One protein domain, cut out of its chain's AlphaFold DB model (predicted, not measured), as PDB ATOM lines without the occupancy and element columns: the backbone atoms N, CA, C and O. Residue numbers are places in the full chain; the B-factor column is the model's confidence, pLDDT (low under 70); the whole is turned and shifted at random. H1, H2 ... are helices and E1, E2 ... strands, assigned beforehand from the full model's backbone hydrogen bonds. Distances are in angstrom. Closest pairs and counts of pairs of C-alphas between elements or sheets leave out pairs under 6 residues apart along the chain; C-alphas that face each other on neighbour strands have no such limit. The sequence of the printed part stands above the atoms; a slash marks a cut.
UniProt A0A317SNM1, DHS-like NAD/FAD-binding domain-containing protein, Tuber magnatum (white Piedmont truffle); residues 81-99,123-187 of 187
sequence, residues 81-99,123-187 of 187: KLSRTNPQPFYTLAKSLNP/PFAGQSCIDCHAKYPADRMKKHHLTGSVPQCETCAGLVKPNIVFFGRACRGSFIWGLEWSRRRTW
ATOM      1  N   LYS A  81     -42.351  38.655  51.406       90.44
ATOM      2  CA  LYS A  81     -41.606  37.977  52.473       90.44
ATOM      3  C   LYS A  81     -40.387  37.279  51.895       90.44
ATOM      4  O   LYS A  81     -39.291  37.506  52.400       90.44
ATOM      5  N   LEU A  82     -40.562  36.517  50.809       90.06
ATOM      6  CA  LEU A  82     -39.433  35.881  50.129       90.06
ATOM      7  C   LEU A  82     -38.453  36.935  49.622       90.06
ATOM      8  O   LEU A  82     -37.257  36.803  49.818       90.06
ATOM      9  N   SER A  83     -38.946  38.034  49.057       90.31
ATOM     10  CA  SER A  83     -38.077  39.106  48.560       90.31
ATOM     11  C   SER A  83     -37.203  39.722  49.654       90.31
ATOM     12  O   SER A  83     -36.087  40.145  49.379       90.31
ATOM     13  N   ARG A  84     -37.688  39.776  50.899       89.69
ATOM     14  CA  ARG A  84     -36.909  40.281  52.039       89.69
ATOM     15  C   ARG A  84     -35.841  39.291  52.509       89.69
ATOM     16  O   ARG A  84     -34.798  39.739  52.972       89.69
ATOM     17  N   THR A  85     -36.093  37.985  52.425       91.75
ATOM     18  CA  THR A  85     -35.173  36.942  52.918       91.75
ATOM     19  C   THR A  85     -34.213  36.437  51.842       91.75
ATOM     20  O   THR A  85     -33.051  36.171  52.127       91.75
ATOM     21  N   ASN A  86     -34.686  36.327  50.605       91.44
ATOM     22  CA  ASN A  86     -33.948  35.896  49.429       91.44
ATOM     23  C   ASN A  86     -34.476  36.630  48.175       91.44
ATOM     24  O   ASN A  86     -35.329  36.099  47.460       91.44
ATOM     25  N   PRO A  87     -33.991  37.851  47.879       92.12
ATOM     26  CA  PRO A  87     -34.416  38.621  46.705       92.12
ATOM     27  C   PRO A  87     -33.897  38.066  45.371       92.12
ATOM     28  O   PRO A  87     -34.414  38.433  44.315       92.12
ATOM     29  N   GLN A  88     -32.873  37.208  45.394       91.12
ATOM     30  CA  GLN A  88     -32.150  36.782  44.196       91.12
ATOM     31  C   GLN A  88     -33.039  36.157  43.102       91.12
ATOM     32  O   GLN A  88     -32.845  36.515  41.940       91.12
ATOM     33  N   PRO A  89     -34.041  35.301  43.403       91.06
ATOM     34  CA  PRO A  89     -34.911  34.707  42.388       91.06
ATOM     35  C   PRO A  89     -35.602  35.738  41.488       91.06
ATOM     36  O   PRO A  89     -35.613  35.581  40.267       91.06
ATOM     37  N   PHE A  90     -36.115  36.830  42.065       90.44
ATOM     38  CA  PHE A  90     -36.766  37.891  41.297       90.44
ATOM     39  C   PHE A  90     -35.786  38.592  40.347       90.44
ATOM     40  O   PHE A  90     -36.123  38.854  39.196       90.44
ATOM     41  N   TYR A  91     -34.563  38.876  40.799       89.62
ATOM     42  CA  TYR A  91     -33.559  39.566  39.982       89.62
ATOM     43  C   TYR A  91     -32.942  38.672  38.907       89.62
ATOM     44  O   TYR A  91     -32.658  39.148  37.806       89.62
ATOM     45  N   THR A  92     -32.805  37.374  39.181       88.00
ATOM     46  CA  THR A  92     -32.440  36.374  38.171       88.00
ATOM     47  C   THR A  92     -33.500  36.306  37.070       88.00
ATOM     48  O   THR A  92     -33.159  36.327  35.888       88.00
ATOM     49  N   LEU A  93     -34.782  36.310  37.446       86.06
ATOM     50  CA  LEU A  93     -35.897  36.353  36.502       86.06
ATOM     51  C   LEU A  93     -35.944  37.671  35.713       86.06
ATOM     52  O   LEU A  93     -36.086  37.673  34.495       86.06
ATOM     53  N   ALA A  94     -35.793  38.813  36.383       84.88
ATOM     54  CA  ALA A  94     -35.798  40.119  35.724       84.88
ATOM     55  C   ALA A  94     -34.685  40.236  34.668       84.88
ATOM     56  O   ALA A  94     -34.886  40.856  33.623       84.88
ATOM     57  N   LYS A  95     -33.530  39.609  34.924       85.06
ATOM     58  CA  LYS A  95     -32.425  39.513  33.967       85.06
ATOM     59  C   LYS A  95     -32.774  38.641  32.762       85.06
ATOM     60  O   LYS A  95     -32.481  39.050  31.643       85.06
ATOM     61  N   SER A  96     -33.382  37.468  32.962       80.06
ATOM     62  CA  SER A  96     -33.712  36.555  31.853       80.06
ATOM     63  C   SER A  96     -34.757  37.134  30.895       80.06
ATOM     64  O   SER A  96     -34.769  36.790  29.719       80.06
ATOM     65  N   LEU A  97     -35.588  38.061  31.375       77.69
ATOM     66  CA  LEU A  97     -36.594  38.763  30.577       77.69
ATOM     67  C   LEU A  97     -36.036  39.958  29.770       77.69
ATOM     68  O   LEU A  97     -36.808  40.657  29.111       77.69
ATOM     69  N   ASN A  98     -34.723  40.229  29.818       72.62
ATOM     70  CA  ASN A  98     -34.091  41.393  29.190       72.62
ATOM     71  C   ASN A  98     -33.109  41.003  28.056       72.62
ATOM     72  O   ASN A  98     -32.270  40.131  28.274       72.62
ATOM     73  N   PRO A  99     -33.095  41.696  26.893       64.38
ATOM     74  CA  PRO A  99     -33.969  42.800  26.493       64.38
ATOM     75  C   PRO A  99     -35.369  42.298  26.123       64.38
ATOM     76  O   PRO A  99     -35.516  41.404  25.296       64.38
ATOM     77  N   PRO A 123     -47.110  49.957  37.986       81.75
ATOM     78  CA  PRO A 123     -46.254  50.154  36.835       81.75
ATOM     79  C   PRO A 123     -44.942  49.393  36.992       81.75
ATOM     80  O   PRO A 123     -44.313  49.408  38.054       81.75
ATOM     81  N   PHE A 124     -44.459  48.839  35.882       74.94
ATOM     82  CA  PHE A 124     -43.031  48.557  35.721       74.94
ATOM     83  C   PHE A 124     -42.209  49.851  35.595       74.94
ATOM     84  O   PHE A 124     -41.007  49.845  35.848       74.94
ATOM     85  N   ALA A 125     -42.851  50.967  35.232       75.00
ATOM     86  CA  ALA A 125     -42.228  52.280  35.204       75.00
ATOM     87  C   ALA A 125     -41.918  52.770  36.632       75.00
ATOM     88  O   ALA A 125     -42.797  53.149  37.413       75.00
ATOM     89  N   GLY A 126     -40.628  52.781  36.956       85.31
ATOM     90  CA  GLY A 126     -40.098  53.291  38.212       85.31
ATOM     91  C   GLY A 126     -39.901  52.225  39.288       85.31
ATOM     92  O   GLY A 126     -40.459  51.128  39.261       85.31
ATOM     93  N   GLN A 127     -39.089  52.598  40.270       92.94
ATOM     94  CA  GLN A 127     -38.616  51.723  41.331       92.94
ATOM     95  C   GLN A 127     -38.440  52.518  42.624       92.94
ATOM     96  O   GLN A 127     -38.125  53.713  42.598       92.94
ATOM     97  N   SER A 128     -38.636  51.849  43.752       94.81
ATOM     98  CA  SER A 128     -38.519  52.457  45.074       94.81
ATOM     99  C   SER A 128     -38.038  51.452  46.112       94.81
ATOM    100  O   SER A 128     -38.210  50.239  45.951       94.81
ATOM    101  N   CYS A 129     -37.479  51.960  47.208       94.94
ATOM    102  CA  CYS A 129     -37.218  51.152  48.393       94.94
ATOM    103  C   CYS A 129     -38.521  50.552  48.945       94.94
ATOM    104  O   CYS A 129     -39.569  51.205  48.950       94.94
ATOM    105  N   ILE A 130     -38.459  49.308  49.420       91.88
ATOM    106  CA  ILE A 130     -39.597  48.619  50.032       91.88
ATOM    107  C   ILE A 130     -39.954  49.146  51.427       91.88
ATOM    108  O   ILE A 130     -41.084  48.898  51.863       91.88
ATOM    109  N   ASP A 131     -39.006  49.809  52.096       92.12
ATOM    110  CA  ASP A 131     -39.100  50.256  53.489       92.12
ATOM    111  C   ASP A 131     -39.349  51.766  53.580       92.12
ATOM    112  O   ASP A 131     -40.389  52.184  54.073       92.12
ATOM    113  N   CYS A 132     -38.436  52.593  53.061       94.50
ATOM    114  CA  CYS A 132     -38.548  54.055  53.163       94.50
ATOM    115  C   CYS A 132     -39.265  54.711  51.974       94.50
ATOM    116  O   CYS A 132     -39.440  55.926  51.955       94.50
ATOM    117  N   HIS A 133     -39.637  53.933  50.952       93.12
ATOM    118  CA  HIS A 133     -40.293  54.411  49.729       93.12
ATOM    119  C   HIS A 133     -39.508  55.452  48.911       93.12
ATOM    120  O   HIS A 133     -40.042  55.991  47.938       93.12
ATOM    121  N   ALA A 134     -38.232  55.687  49.234       95.50
ATOM    122  CA  ALA A 134     -37.359  56.538  48.437       95.50
ATOM    123  C   ALA A 134     -37.306  56.029  46.990       95.50
ATOM    124  O   ALA A 134     -37.128  54.830  46.740       95.50
ATOM    125  N   LYS A 135     -37.486  56.947  46.035       95.62
ATOM    126  CA  LYS A 135     -37.352  56.654  44.605       95.62
ATOM    127  C   LYS A 135     -35.915  56.233  44.315       95.62
ATOM    128  O   LYS A 135     -34.982  56.825  44.847       95.62
ATOM    129  N   TYR A 136     -35.747  55.251  43.440       94.56
ATOM    130  CA  TYR A 136     -34.428  54.809  42.998       94.56
ATOM    131  C   TYR A 136     -34.201  55.185  41.524       94.56
ATOM    132  O   TYR A 136     -35.143  55.081  40.735       94.56
ATOM    133  N   PRO A 137     -33.008  55.643  41.110       94.06
ATOM    134  CA  PRO A 137     -32.745  56.039  39.721       94.06
ATOM    135  C   PRO A 137     -32.845  54.881  38.706       94.06
ATOM    136  O   PRO A 137     -32.447  53.747  38.984       94.06
ATOM    137  N   ALA A 138     -33.393  55.157  37.516       90.69
ATOM    138  CA  ALA A 138     -33.677  54.136  36.495       90.69
ATOM    139  C   ALA A 138     -32.423  53.616  35.780       90.69
ATOM    140  O   ALA A 138     -32.321  52.427  35.480       90.69
ATOM    141  N   ASP A 139     -31.451  54.491  35.549       91.50
ATOM    142  CA  ASP A 139     -30.137  54.165  34.996       91.50
ATOM    143  C   ASP A 139     -29.381  53.171  35.894       91.50
ATOM    144  O   ASP A 139     -28.790  52.209  35.399       91.50
ATOM    145  N   ARG A 140     -29.465  53.346  37.220       91.50
ATOM    146  CA  ARG A 140     -28.877  52.422  38.198       91.50
ATOM    147  C   ARG A 140     -29.613  51.091  38.208       91.50
ATOM    148  O   ARG A 140     -28.975  50.045  38.121       91.50
ATOM    149  N   MET A 141     -30.947  51.112  38.233       90.69
ATOM    150  CA  MET A 141     -31.751  49.886  38.175       90.69
ATOM    151  C   MET A 141     -31.453  49.061  36.914       90.69
ATOM    152  O   MET A 141     -31.315  47.843  36.985       90.69
ATOM    153  N   LYS A 142     -31.246  49.720  35.768       88.56
ATOM    154  CA  LYS A 142     -30.865  49.050  34.517       88.56
ATOM    155  C   LYS A 142     -29.570  48.241  34.657       88.56
ATOM    156  O   LYS A 142     -29.495  47.133  34.132       88.56
ATOM    157  N   LYS A 143     -28.570  48.740  35.392       90.62
ATOM    158  CA  LYS A 143     -27.326  47.992  35.667       90.62
ATOM    159  C   LYS A 143     -27.599  46.727  36.484       90.62
ATOM    160  O   LYS A 143     -27.046  45.670  36.182       90.62
ATOM    161  N   HIS A 144     -28.485  46.814  37.472       90.75
ATOM    162  CA  HIS A 144     -28.903  45.662  38.271       90.75
ATOM    163  C   HIS A 144     -29.664  44.629  37.440       90.75
ATOM    164  O   HIS A 144     -29.353  43.447  37.532       90.75
ATOM    165  N   HIS A 145     -30.563  45.054  36.548       86.56
ATOM    166  CA  HIS A 145     -31.253  44.145  35.623       86.56
ATOM    167  C   HIS A 145     -30.282  43.415  34.683       86.56
ATOM    168  O   HIS A 145     -30.419  42.218  34.468       86.56
ATOM    169  N   LEU A 146     -29.276  44.117  34.150       86.75
ATOM    170  CA  LEU A 146     -28.282  43.523  33.248       86.75
ATOM    171  C   LEU A 146     -27.358  42.529  33.963       86.75
ATOM    172  O   LEU A 146     -26.987  41.496  33.408       86.75
ATOM    173  N   THR A 147     -26.976  42.836  35.200       89.06
ATOM    174  CA  THR A 147     -26.065  41.986  35.981       89.06
ATOM    175  C   THR A 147     -26.796  40.856  36.707       89.06
ATOM    176  O   THR A 147     -26.231  39.774  36.860       89.06
ATOM    177  N   GLY A 148     -28.067  41.054  37.068       86.88
ATOM    178  CA  GLY A 148     -28.831  40.194  37.977       86.88
ATOM    179  C   GLY A 148     -28.507  40.445  39.452       86.88
ATOM    180  O   GLY A 148     -28.750  39.576  40.284       86.88
ATOM    181  N   SER A 149     -27.907  41.596  39.775       92.38
ATOM    182  CA  SER A 149     -27.547  41.966  41.149       92.38
ATOM    183  C   SER A 149     -28.711  42.627  41.886       92.38
ATOM    184  O   SER A 149     -29.580  43.248  41.276       92.38
ATOM    185  N   VAL A 150     -28.715  42.513  43.213       94.44
ATOM    186  CA  VAL A 150     -29.786  43.027  44.074       94.44
ATOM    187  C   VAL A 150     -29.520  44.500  44.431       94.44
ATOM    188  O   VAL A 150     -28.479  44.795  45.021       94.44
ATOM    189  N   PRO A 151     -30.428  45.438  44.110       95.00
ATOM    190  CA  PRO A 151     -30.269  46.853  44.421       95.00
ATOM    191  C   PRO A 151     -30.620  47.165  45.883       95.00
ATOM    192  O   PRO A 151     -31.645  46.716  46.406       95.00
ATOM    193  N   GLN A 152     -29.804  48.004  46.518       95.19
ATOM    194  CA  GLN A 152     -30.001  48.478  47.890       95.19
ATOM    195  C   GLN A 152     -30.282  49.982  47.920       95.19
ATOM    196  O   GLN A 152     -29.814  50.745  47.077       95.19
ATOM    197  N   CYS A 153     -31.085  50.410  48.888       95.88
ATOM    198  CA  CYS A 153     -31.460  51.802  49.071       95.88
ATOM    199  C   CYS A 153     -30.322  52.600  49.705       95.88
ATOM    200  O   CYS A 153     -29.753  52.197  50.712       95.88
ATOM    201  N   GLU A 154     -30.069  53.791  49.177       93.44
ATOM    202  CA  GLU A 154     -28.987  54.669  49.643       93.44
ATOM    203  C   GLU A 154     -29.310  55.362  50.971       93.44
ATOM    204  O   GLU A 154     -28.415  55.824  51.665       93.44
ATOM    205  N   THR A 155     -30.591  55.422  51.344       95.06
ATOM    206  CA  THR A 155     -31.048  56.085  52.571       95.06
ATOM    207  C   THR A 155     -31.110  55.137  53.764       95.06
ATOM    208  O   THR A 155     -30.823  55.546  54.882       95.06
ATOM    209  N   CYS A 156     -31.522  53.882  53.553       95.94
ATOM    210  CA  CYS A 156     -31.784  52.945  54.652       95.94
ATOM    211  C   CYS A 156     -31.214  51.537  54.440       95.94
ATOM    212  O   CYS A 156     -31.556  50.638  55.201       95.94
ATOM    213  N   ALA A 157     -30.421  51.316  53.385       94.12
ATOM    214  CA  ALA A 157     -29.900  50.006  52.969       94.12
ATOM    215  C   ALA A 157     -30.967  48.928  52.666       94.12
ATOM    216  O   ALA A 157     -30.630  47.790  52.344       94.12
ATOM    217  N   GLY A 158     -32.258  49.279  52.710       93.75
ATOM    218  CA  GLY A 158     -33.365  48.377  52.403       93.75
ATOM    219  C   GLY A 158     -33.420  47.986  50.927       93.75
ATOM    220  O   GLY A 158     -32.894  48.680  50.056       93.75
ATOM    221  N   LEU A 159     -34.105  46.886  50.623       94.62
ATOM    222  CA  LEU A 159     -34.247  46.390  49.254       94.62
ATOM    223  C   LEU A 159     -34.987  47.410  48.373       94.62
ATOM    224  O   LEU A 159     -36.048  47.925  48.733       94.62
ATOM    225  N   VAL A 160     -34.461  47.676  47.185       94.75
ATOM    226  CA  VAL A 160     -35.184  48.416  46.145       94.75
ATOM    227  C   VAL A 160     -35.885  47.410  45.248       94.75
ATOM    228  O   VAL A 160     -35.371  46.317  45.060       94.75
ATOM    229  N   LYS A 161     -37.056  47.744  44.702       92.06
ATOM    230  CA  LYS A 161     -37.714  46.945  43.657       92.06
ATOM    231  C   LYS A 161     -38.518  47.829  42.698       92.06
ATOM    232  O   LYS A 161     -38.852  48.963  43.061       92.06
ATOM    233  N   PRO A 162     -38.899  47.325  41.512       90.94
ATOM    234  CA  PRO A 162     -39.873  47.995  40.663       90.94
ATOM    235  C   PRO A 162     -41.212  48.223  41.376       90.94
ATOM    236  O   PRO A 162     -41.588  47.527  42.328       90.94
ATOM    237  N   ASN A 163     -41.965  49.197  40.882       89.06
ATOM    238  CA  ASN A 163     -43.225  49.657  41.466       89.06
ATOM    239  C   ASN A 163     -44.420  48.698  41.302       89.06
ATOM    240  O   ASN A 163     -45.541  49.056  41.690       89.06
ATOM    241  N   ILE A 164     -44.159  47.484  40.813       89.19
ATOM    242  CA  ILE A 164     -45.115  46.385  40.708       89.19
ATOM    243  C   ILE A 164     -45.561  45.880  42.087       89.19
ATOM    244  O   ILE A 164     -44.800  45.891  43.061       89.19
ATOM    245  N   VAL A 165     -46.813  45.453  42.191       88.00
ATOM    246  CA  VAL A 165     -47.423  44.963  43.430       88.00
ATOM    247  C   VAL A 165     -47.057  43.492  43.621       88.00
ATOM    248  O   VAL A 165     -47.360  42.658  42.777       88.00
ATOM    249  N   PHE A 166     -46.392  43.197  44.738       88.50
ATOM    250  CA  PHE A 166     -46.053  41.837  45.170       88.50
ATOM    251  C   PHE A 166     -47.176  41.259  46.033       88.50
ATOM    252  O   PHE A 166     -47.911  42.014  46.680       88.50
ATOM    253  N   PHE A 167     -47.278  39.932  46.088       86.44
ATOM    254  CA  PHE A 167     -48.152  39.252  47.038       86.44
ATOM    255  C   PHE A 167     -47.799  39.666  48.472       86.44
ATOM    256  O   PHE A 167     -46.639  39.921  48.806       86.44
ATOM    257  N   GLY A 168     -48.827  39.803  49.312       82.94
ATOM    258  CA  GLY A 168     -48.685  40.325  50.673       82.94
ATOM    259  C   GLY A 168     -48.590  41.854  50.772       82.94
ATOM    260  O   GLY A 168     -48.396  42.366  51.873       82.94
ATOM    261  N   ARG A 169     -48.743  42.602  49.668       80.81
ATOM    262  CA  ARG A 169     -48.951  44.062  49.692       80.81
ATOM    263  C   ARG A 169     -50.366  44.442  49.265       80.81
ATOM    264  O   ARG A 169     -50.995  43.754  48.468       80.81
ATOM    265  N   ALA A 170     -50.844  45.571  49.786       79.25
ATOM    266  CA  ALA A 170     -52.117  46.149  49.377       79.25
ATOM    267  C   ALA A 170     -52.085  46.582  47.901       79.25
ATOM    268  O   ALA A 170     -51.058  47.051  47.396       79.25
ATOM    269  N   CYS A 171     -53.233  46.471  47.232       76.06
ATOM    270  CA  CYS A 171     -53.435  47.084  45.924       76.06
ATOM    271  C   CYS A 171     -53.294  48.609  46.012       76.06
ATOM    272  O   CYS A 171     -53.535  49.223  47.053       76.06
ATOM    273  N   ARG A 172     -52.916  49.239  44.898       75.25
ATOM    274  CA  ARG A 172     -52.766  50.698  44.826       75.25
ATOM    275  C   ARG A 172     -54.114  51.406  44.978       75.25
ATOM    276  O   ARG A 172     -55.127  50.918  44.488       75.25
ATOM    277  N   GLY A 173     -54.104  52.610  45.556       77.50
ATOM    278  CA  GLY A 173     -55.305  53.446  45.681       77.50
ATOM    279  C   GLY A 173     -55.982  53.745  44.338       77.50
ATOM    280  O   GLY A 173     -57.202  53.770  44.266       77.50
ATOM    281  N   SER A 174     -55.210  53.852  43.249       78.81
ATOM    282  CA  SER A 174     -55.753  53.994  41.890       78.81
ATOM    283  C   SER A 174     -56.622  52.808  41.458       78.81
ATOM    284  O   SER A 174     -57.601  53.001  40.746       78.81
ATOM    285  N   PHE A 175     -56.295  51.589  41.901       81.88
ATOM    286  CA  PHE A 175     -57.106  50.400  41.639       81.88
ATOM    287  C   PHE A 175     -58.420  50.429  42.411       81.88
ATOM    288  O   PHE A 175     -59.473  50.181  41.829       81.88
ATOM    289  N   ILE A 176     -58.365  50.797  43.692       79.81
ATOM    290  CA  ILE A 176     -59.560  50.949  44.530       79.81
ATOM    291  C   ILE A 176     -60.481  52.017  43.932       79.81
ATOM    292  O   ILE A 176     -61.661  51.759  43.711       79.81
ATOM    293  N   TRP A 177     -59.921  53.165  43.551       76.88
ATOM    294  CA  TRP A 177     -60.660  54.228  42.880       76.88
ATOM    295  C   TRP A 177     -61.270  53.773  41.546       76.88
ATOM    296  O   TRP A 177     -62.415  54.099  41.257       76.88
ATOM    297  N   GLY A 178     -60.552  52.977  40.747       79.25
ATOM    298  CA  GLY A 178     -61.086  52.416  39.501       79.25
ATOM    299  C   GLY A 178     -62.282  51.480  39.723       79.25
ATOM    300  O   GLY A 178     -63.246  51.518  38.956       79.25
ATOM    301  N   LEU A 179     -62.257  50.677  40.793       79.44
ATOM    302  CA  LEU A 179     -63.393  49.841  41.203       79.44
ATOM    303  C   LEU A 179     -64.575  50.674  41.708       79.44
ATOM    304  O   LEU A 179     -65.727  50.322  41.471       79.44
ATOM    305  N   GLU A 180     -64.312  51.771  42.410       81.94
ATOM    306  CA  GLU A 180     -65.363  52.698  42.828       81.94
ATOM    307  C   GLU A 180     -65.975  53.417  41.628       81.94
ATOM    308  O   GLU A 180     -67.197  53.485  41.520       81.94
ATOM    309  N   TRP A 181     -65.148  53.900  40.697       78.88
ATOM    310  CA  TRP A 181     -65.587  54.546  39.461       78.88
ATOM    311  C   TRP A 181     -66.505  53.632  38.643       78.88
ATOM    312  O   TRP A 181     -67.565  54.077  38.208       78.88
ATOM    313  N   SER A 182     -66.169  52.343  38.511       73.62
ATOM    314  CA  SER A 182     -66.998  51.387  37.762       73.62
ATOM    315  C   SER A 182     -68.341  51.074  38.434       73.62
ATOM    316  O   SER A 182     -69.279  50.647  37.763       73.62
ATOM    317  N   ARG A 183     -68.457  51.300  39.750       73.69
ATOM    318  CA  ARG A 183     -69.676  51.057  40.538       73.69
ATOM    319  C   ARG A 183     -70.614  52.258  40.622       73.69
ATOM    320  O   ARG A 183     -71.758  52.087  41.046       73.69
ATOM    321  N   ARG A 184     -70.171  53.461  40.246       74.00
ATOM    322  CA  ARG A 184     -71.019  54.663  40.281       74.00
ATOM    323  C   ARG A 184     -72.139  54.525  39.250       74.00
ATOM    324  O   ARG A 184     -71.884  54.461  38.051       74.00
ATOM    325  N   ARG A 185     -73.384  54.430  39.732       54.22
ATOM    326  CA  ARG A 185     -74.564  54.167  38.895       54.22
ATOM    327  C   ARG A 185     -75.174  55.411  38.249       54.22
ATOM    328  O   ARG A 185     -75.844  55.245  37.240       54.22
ATOM    329  N   THR A 186     -74.889  56.619  38.721       50.88
ATOM    330  CA  THR A 186     -75.463  57.861  38.178       50.88
ATOM    331  C   THR A 186     -74.502  59.038  38.347       50.88
ATOM    332  O   THR A 186     -73.688  59.049  39.276       50.88
ATOM    333  N   TRP A 187     -74.602  59.994  37.424       50.31
ATOM    334  CA  TRP A 187     -74.382  61.416  37.691       50.31
ATOM    335  C   TRP A 187     -75.746  62.044  37.951       50.31
ATOM    336  O   TRP A 187     -76.710  61.575  37.302       50.31
TER     337      TRP A 187
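What this domain is: This is residues 81 to 99 and 123 to 187 of the 187 residues of the protein "DHS-like NAD/FAD-binding domain-containing protein" of Tuber magnatum (white Piedmont truffle) (UniProt A0A317SNM1). A small, compact body of loops, three short helices and a two-strand ribbon has one arm, residues 173 to 187, which sticks out and holds the helix H4 and the tail after it. In the body, H2 and H3 touch about perpendicular to each other, while E1 and E2 pair antiparallel. The printed part has 84 residues, with four named helices and two named strands in the order H1, H2, E1, H3, E2, H4; the class is mostly helix, though under half of the residues are in named elements. The whole is loose, with a radius of gyration of the C-alphas of 15.6 A, and elongated, spanning 52 by 30 by 24 A.

How they stand to each other: H1, residues 81 to 85, is close to but not clearly touching H2, residues 88 to 96; their closest C-alphas, of Ser 83 and Phe 90, are 7.5 A apart. H2 touches H3, residues 138 to 147, about perpendicular at 87 degrees; their closest C-alphas, of Lys 95 and His 145, are 5.1 A apart. E1, residues 127 to 129, and E2, residues 160 to 162, are antiparallel neighbours at 150 degrees, with N 128 and O 161 at 3.0 A, within hydrogen-bond range. H4, residues 173 to 183, is apart from H1, H2, H3 and E1. In H1, H2, H3 and H4 every O i to N i+4 pair is within hydrogen-bond range.

Where its parts are: H1 begins at C-alpha 81, (-41.606, 37.977, 52.473). From first to last C-alpha H2 measures 12.4 A, H3 14.3 A and H4 15.4 A. H4 ends at C-alpha 183, (-69.676, 51.057, 40.538).

The domain as a whole: Residues 100 to 122 are not printed, and C-alphas 99 and 123 are 17.7 A apart across the cut. The link from H3 to E2 is long, 12 residues. Without residues 173 to 187 the body spans 29 by 24 by 23 A. The pLDDT is under 70 at residues 99 and 185 to 187.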